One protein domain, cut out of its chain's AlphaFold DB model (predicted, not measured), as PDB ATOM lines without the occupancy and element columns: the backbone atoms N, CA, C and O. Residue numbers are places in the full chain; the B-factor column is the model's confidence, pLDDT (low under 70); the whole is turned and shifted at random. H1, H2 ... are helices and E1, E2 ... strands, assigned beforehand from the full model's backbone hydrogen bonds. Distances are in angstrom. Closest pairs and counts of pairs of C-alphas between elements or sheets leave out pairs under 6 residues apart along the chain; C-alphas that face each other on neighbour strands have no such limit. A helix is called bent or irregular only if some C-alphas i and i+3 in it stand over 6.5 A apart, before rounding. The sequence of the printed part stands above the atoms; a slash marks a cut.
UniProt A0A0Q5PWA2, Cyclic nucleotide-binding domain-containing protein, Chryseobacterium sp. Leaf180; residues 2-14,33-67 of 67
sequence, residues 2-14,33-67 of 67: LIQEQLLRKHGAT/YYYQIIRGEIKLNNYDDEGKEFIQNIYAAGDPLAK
ATOM      1  N   LEU A   2     354.311 430.223 400.996       85.00
ATOM      2  CA  LEU A   2     354.362 429.218 399.936       85.00
ATOM      3  C   LEU A   2     354.140 427.837 400.560       85.00
ATOM      4  O   LEU A   2     354.913 427.427 401.427       85.00
ATOM      5  N   ILE A   3     353.097 427.131 400.138       90.12
ATOM      6  CA  ILE A   3     352.819 425.753 400.540       90.12
ATOM      7  C   ILE A   3     353.332 424.823 399.439       90.12
ATOM      8  O   ILE A   3     353.148 425.071 398.248       90.12
ATOM      9  N   GLN A   4     353.994 423.731 399.818       92.56
ATOM     10  CA  GLN A   4     354.449 422.744 398.840       92.56
ATOM     11  C   GLN A   4     353.254 422.156 398.079       92.56
ATOM     12  O   GLN A   4     352.311 421.657 398.693       92.56
ATOM     13  N   GLU A   5     353.316 422.144 396.747       90.44
ATOM     14  CA  GLU A   5     352.224 421.652 395.893       90.44
ATOM     15  C   GLU A   5     351.797 420.223 396.235       90.44
ATOM     16  O   GLU A   5     350.612 419.898 396.219       90.44
ATOM     17  N   GLN A   6     352.753 419.364 396.602       92.50
ATOM     18  CA  GLN A   6     352.468 417.988 397.014       92.50
ATOM     19  C   GLN A   6     351.569 417.932 398.257       92.50
ATOM     20  O   GLN A   6     350.702 417.064 398.350       92.50
ATOM     21  N   LEU A   7     351.741 418.871 399.196       94.38
ATOM     22  CA  LEU A   7     350.897 418.968 400.382       94.38
ATOM     23  C   LEU A   7     349.493 419.454 400.009       94.38
ATOM     24  O   LEU A   7     348.516 418.853 400.443       94.38
ATOM     25  N   LEU A   8     349.388 420.473 399.150       92.50
ATOM     26  CA  LEU A   8     348.099 420.960 398.647       92.50
ATOM     27  C   LEU A   8     347.307 419.827 397.975       92.50
ATOM     28  O   LEU A   8     346.162 419.567 398.346       92.50
ATOM     29  N   ARG A   9     347.942 419.083 397.060       92.31
ATOM     30  CA  ARG A   9     347.322 417.937 396.373       92.31
ATOM     31  C   ARG A   9     346.909 416.833 397.345       92.31
ATOM     32  O   ARG A   9     345.819 416.287 397.216       92.31
ATOM     33  N   LYS A  10     347.738 416.531 398.355       96.25
ATOM     34  CA  LYS A  10     347.413 415.541 399.399       96.25
ATOM     35  C   LYS A  10     346.145 415.908 400.179       96.25
ATOM     36  O   LYS A  10     345.436 415.010 400.626       96.25
ATOM     37  N   HIS A  11     345.861 417.199 400.331       94.00
ATOM     38  CA  HIS A  11     344.672 417.709 401.014       94.00
ATOM     39  C   HIS A  11     343.505 418.037 400.067       94.00
ATOM     40  O   HIS A  11     342.544 418.672 400.489       94.00
ATOM     41  N   GLY A  12     343.551 417.566 398.816       93.62
ATOM     42  CA  GLY A  12     342.432 417.660 397.877       93.62
ATOM     43  C   GLY A  12     342.408 418.922 397.017       93.62
ATOM     44  O   GLY A  12     341.390 419.190 396.386       93.62
ATOM     45  N   ALA A  13     343.498 419.694 396.965       94.12
ATOM     46  CA  ALA A  13     343.584 420.820 396.041       94.12
ATOM     47  C   ALA A  13     343.555 420.347 394.579       94.12
ATOM     48  O   ALA A  13     344.184 419.347 394.220       94.12
ATOM     49  N   THR A  14     342.869 421.112 393.735       94.31
ATOM     50  CA  THR A  14     342.798 420.905 392.286       94.31
ATOM     51  C   THR A  14     343.566 421.997 391.550       94.31
ATOM     52  O   THR A  14     343.698 423.120 392.037       94.31
ATOM     53  N   TYR A  33     338.101 429.734 399.192       87.50
ATOM     54  CA  TYR A  33     339.228 428.905 398.785       87.50
ATOM     55  C   TYR A  33     340.546 429.651 398.943       87.50
ATOM     56  O   TYR A  33     340.628 430.861 398.740       87.50
ATOM     57  N   TYR A  34     341.586 428.890 399.267       89.94
ATOM     58  CA  TYR A  34     342.965 429.334 399.152       89.94
ATOM     59  C   TYR A  34     343.484 429.005 397.754       89.94
ATOM     60  O   TYR A  34     343.360 427.864 397.302       89.94
ATOM     61  N   TYR A  35     344.118 429.981 397.110       91.69
ATOM     62  CA  TYR A  35     344.771 429.802 395.822       91.69
ATOM     63  C   TYR A  35     346.274 430.058 395.954       91.69
ATOM     64  O   TYR A  35     346.710 430.986 396.637       91.69
ATOM     65  N   GLN A  36     347.069 429.246 395.262       93.25
ATOM     66  CA  GLN A  36     348.506 429.453 395.112       93.25
ATOM     67  C   GLN A  36     348.855 429.421 393.633       93.25
ATOM     68  O   GLN A  36     348.490 428.484 392.920       93.25
ATOM     69  N   ILE A  37     349.579 430.435 393.178       94.38
ATOM     70  CA  ILE A  37     349.958 430.544 391.774       94.38
ATOM     71  C   ILE A  37     351.107 429.579 391.511       94.38
ATOM     72  O   ILE A  37     352.191 429.726 392.070       94.38
ATOM     73  N   ILE A  38     350.884 428.592 390.647       94.25
ATOM     74  CA  ILE A  38     351.937 427.658 390.221       94.25
ATOM     75  C   ILE A  38     352.777 428.291 389.103       94.25
ATOM     76  O   ILE A  38     354.003 428.182 389.090       94.25
ATOM     77  N   ARG A  39     352.126 428.982 388.158       94.56
ATOM     78  CA  ARG A  39     352.765 429.622 387.005       94.56
ATOM     79  C   ARG A  39     351.905 430.763 386.461       94.56
ATOM     80  O   ARG A  39     350.685 430.654 386.462       94.56
ATOM     81  N   GLY A  40     352.559 431.784 385.911       94.81
ATOM     82  CA  GLY A  40     351.911 432.947 385.303       94.81
ATOM     83  C   GLY A  40     351.890 434.150 386.238       94.81
ATOM     84  O   GLY A  40     352.550 434.143 387.277       94.81
ATOM     85  N   GLU A  41     351.140 435.169 385.833       95.62
ATOM     86  CA  GLU A  41     350.958 436.418 386.570       95.62
ATOM     87  C   GLU A  41     349.464 436.736 386.660       95.62
ATOM     88  O   GLU A  41     348.711 436.474 385.719       95.62
ATOM     89  N   ILE A  42     349.037 437.288 387.794       95.19
ATOM     90  CA  ILE A  42     347.648 437.674 388.056       95.19
ATOM     91  C   ILE A  42     347.628 439.139 388.466       95.19
ATOM     92  O   ILE A  42     348.325 439.541 389.397       95.19
ATOM     93  N   LYS A  43     346.784 439.929 387.804       95.62
ATOM     94  CA  LYS A  43     346.511 441.315 388.177       95.62
ATOM     95  C   LYS A  43     345.302 441.352 389.105       95.62
ATOM     96  O   LYS A  43     344.235 440.887 388.722       95.62
ATOM     97  N   LEU A  44     345.470 441.916 390.297       94.25
ATOM     98  CA  LEU A  44     344.354 442.284 391.160       94.25
ATOM     99  C   LEU A  44     344.034 443.756 390.927       94.25
ATOM    100  O   LEU A  44     344.874 444.629 391.160       94.25
ATOM    101  N   ASN A  45     342.824 444.020 390.462       94.69
ATOM    102  CA  ASN A  45     342.347 445.353 390.146       94.69
ATOM    103  C   ASN A  45     340.868 445.501 390.494       94.69
ATOM    104  O   ASN A  45     340.141 444.520 390.626       94.69
ATOM    105  N   ASN A  46     340.443 446.751 390.596       94.44
ATOM    106  CA  ASN A  46     339.043 447.145 390.631       94.44
ATOM    107  C   ASN A  46     338.834 448.354 389.709       94.44
ATOM    108  O   ASN A  46     339.801 448.951 389.216       94.44
ATOM    109  N   TYR A  47     337.572 448.690 389.466       94.31
ATOM    110  CA  TYR A  47     337.168 449.838 388.663       94.31
ATOM    111  C   TYR A  47     336.333 450.782 389.529       94.31
ATOM    112  O   TYR A  47     335.571 450.317 390.375       94.31
ATOM    113  N   ASP A  48     336.494 452.091 389.350       93.38
ATOM    114  CA  ASP A  48     335.599 453.077 389.964       93.38
ATOM    115  C   ASP A  48     334.310 453.275 389.143       93.38
ATOM    116  O   ASP A  48     334.138 452.688 388.071       93.38
ATOM    117  N   ASP A  49     333.404 454.122 389.642       93.88
ATOM    118  CA  ASP A  49     332.120 454.426 388.992       93.88
ATOM    119  C   ASP A  49     332.277 455.058 387.590       93.88
ATOM    120  O   ASP A  49     331.333 455.057 386.796       93.88
ATOM    121  N   GLU A  50     333.461 455.585 387.258       96.19
ATOM    122  CA  GLU A  50     333.798 456.145 385.942       96.19
ATOM    123  C   GLU A  50     334.466 455.109 385.014       96.19
ATOM    124  O   GLU A  50     334.783 455.409 383.860       96.19
ATOM    125  N   GLY A  51     334.666 453.875 385.489       93.31
ATOM    126  CA  GLY A  51     335.305 452.786 384.753       93.31
ATOM    127  C   GLY A  51     336.832 452.870 384.717       93.31
ATOM    128  O   GLY A  51     337.469 452.196 383.902       93.31
ATOM    129  N   LYS A  52     337.454 453.686 385.570       96.25
ATOM    130  CA  LYS A  52     338.911 453.796 385.650       96.25
ATOM    131  C   LYS A  52     339.485 452.627 386.443       96.25
ATOM    132  O   LYS A  52     339.090 452.366 387.574       96.25
ATOM    133  N   GLU A  53     340.468 451.953 385.853       95.62
ATOM    134  CA  GLU A  53     341.153 450.829 386.490       95.62
ATOM    135  C   GLU A  53     342.150 451.298 387.559       95.62
ATOM    136  O   GLU A  53     342.997 452.163 387.309       95.62
ATOM    137  N   PHE A  54     342.109 450.648 388.721       95.62
ATOM    138  CA  PHE A  54     343.148 450.731 389.738       95.62
ATOM    139  C   PHE A  54     343.768 449.354 389.980       95.62
ATOM    140  O   PHE A  54     343.075 448.398 390.320       95.62
ATOM    141  N   ILE A  55     345.089 449.254 389.809       95.25
ATOM    142  CA  ILE A  55     345.843 448.021 390.057       95.25
ATOM    143  C   ILE A  55     346.285 448.014 391.516       95.25
ATOM    144  O   ILE A  55     347.100 448.839 391.926       95.25
ATOM    145  N   GLN A  56     345.770 447.061 392.287       93.75
ATOM    146  CA  GLN A  56     346.125 446.884 393.691       93.75
ATOM    147  C   GLN A  56     347.413 446.075 393.832       93.75
ATOM    148  O   GLN A  56     348.263 446.405 394.658       93.75
ATOM    149  N   ASN A  57     347.564 445.015 393.031       93.75
ATOM    150  CA  ASN A  57     348.754 444.173 393.059       93.75
ATOM    151  C   ASN A  57     348.939 443.371 391.760       93.75
ATOM    152  O   ASN A  57     347.986 443.147 391.010       93.75
ATOM    153  N   ILE A  58     350.165 442.901 391.529       94.69
ATOM    154  CA  ILE A  58     350.501 441.907 390.508       94.69
ATOM    155  C   ILE A  58     351.162 440.736 391.231       94.69
ATOM    156  O   ILE A  58     352.249 440.879 391.786       94.69
ATOM    157  N   TYR A  59     350.487 439.595 391.237       94.69
ATOM    158  CA  TYR A  59     350.973 438.367 391.851       94.69
ATOM    159  C   TYR A  59     351.680 437.494 390.819       94.69
ATOM    160  O   TYR A  59     351.258 437.427 389.662       94.69
ATOM    161  N   ALA A  60     352.715 436.781 391.252       94.44
ATOM    162  CA  ALA A  60     353.500 435.878 390.422       94.44
ATOM    163  C   ALA A  60     353.542 434.457 391.005       94.44
ATOM    164  O   ALA A  60     352.971 434.152 392.054       94.44
ATOM    165  N   ALA A  61     354.227 433.552 390.306       93.69
ATOM    166  CA  ALA A  61     354.403 432.176 390.755       93.69
ATOM    167  C   ALA A  61     354.957 432.097 392.190       93.69
ATOM    168  O   ALA A  61     355.976 432.699 392.526       93.69
ATOM    169  N   GLY A  62     354.288 431.301 393.021       90.12
ATOM    170  CA  GLY A  62     354.582 431.104 394.435       90.12
ATOM    171  C   GLY A  62     353.834 432.041 395.382       90.12
ATOM    172  O   GLY A  62     353.785 431.760 396.586       90.12
ATOM    173  N   ASP A  63     353.208 433.102 394.871       92.62
ATOM    174  CA  ASP A  63     352.409 433.984 395.707       92.62
ATOM    175  C   ASP A  63     351.078 433.327 396.110       92.62
ATOM    176  O   ASP A  63     350.434 432.638 395.304       92.62
ATOM    177  N   PRO A  64     350.641 433.537 397.365       90.31
ATOM    178  CA  PRO A  64     349.291 433.205 397.769       90.31
ATOM    179  C   PRO A  64     348.334 434.264 397.227       90.31
ATOM    180  O   PRO A  64     348.524 435.462 397.437       90.31
ATOM    181  N   LEU A  65     347.261 433.807 396.603       85.88
ATOM    182  CA  LEU A  65     346.138 434.652 396.252       85.88
ATOM    183  C   LEU A  65     345.065 434.431 397.325       85.88
ATOM    184  O   LEU A  65     344.310 433.457 397.298       85.88
ATOM    185  N   ALA A  66     345.084 435.310 398.324       72.56
ATOM    186  CA  ALA A  66     344.058 435.407 399.352       72.56
ATOM    187  C   ALA A  66     343.187 436.626 399.041       72.56
ATOM    188  O   ALA A  66     343.720 437.691 398.727       72.56
ATOM    189  N   LYS A  67     341.870 436.436 399.105       62.09
ATOM    190  CA  LYS A  67     340.909 437.534 399.127       62.09
ATOM    191  C   LYS A  67     340.752 438.046 400.557       62.09
ATOM    192  O   LYS A  67     340.858 437.208 401.483       62.09
TER     193      LYS A  67
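Overview. This is residues 2 to 14 and 33 to 67 of the 67 residues of the protein "Cyclic nucleotide-binding domain-containing protein" of Chryseobacterium sp. Leaf180 (UniProt A0A0Q5PWA2). A long, bent hairpin of two strands, E1 and E2, makes one end of a slender rod, and one short helix, H1, sits at the other end. Between them, at the base of the hairpin, the stretches before E1 and after E2 run back beside each other, with a short antiparallel pairing of residues 35 to 36 with residues 64 to 65. The printed part has 48 residues with one named helix and two named strands, in the order H1, E1, E2; the sheet has the order E1 - E2 and is antiparallel. The class is mixed, helices and strands, though under half of the residues, 21, are in named elements. The whole is only just loose, close to extended, with a radius of gyration of the C-alphas of 13.9 A and spans of 45 by 17 by 13 A.

Arrangement. H1, residues 5 to 10, is apart from E2, residues 53 to 60. Within H1, every O i to N i+4 pair is within hydrogen-bond range. After the cut, residues 35 to 36 pair with residues 64 to 65, antiparallel, outside the named strands. E1, residues 41 to 47, and E2 are antiparallel neighbours and form a hairpin, with 161 degrees between their directions. The C-alphas of Glu 41 and Ala 60 face each other at 4.6 A, and so do those of Tyr 47 and Glu 53, also at 4.6 A. N 42 and O 59 are within hydrogen-bond range at 2.9 A, as are N 54 and O 46 at 2.9 A. E2 bends by 60 degrees at Gln 56. At this place O 44 is within hydrogen-bond range of both N 56, at 2.8 A, and N 57, at 3.3 A.

Along the chain. H1 runs from Glu 5, with its C-alpha at (352.224, 421.652, 395.893), to Lys 10. E1 runs from Glu 41, with its C-alpha at (350.958, 436.418, 386.570), to Tyr 47 and is 19.4 A long from first to last C-alpha. E2 runs from Glu 53 to Ala 60, whose C-alpha is at (353.500, 435.878, 390.422), and is 19.8 A long from first to last C-alpha.

Size, cuts and confidence. The two C-alphas farthest apart are those of Lys 10 in H1 and Glu 50 in the link between the strands, 44.9 A. Residues 15 to 32 are not printed, and C-alphas 14 and 33 are 10.9 A apart across this cut. The link from H1 to E1 runs across the cut; the link from E1 to E2 has 5 residues and is tight. The mean pLDDT of the printed part is 92.2, and one residue, Lys 67, the chain's last, is under 70.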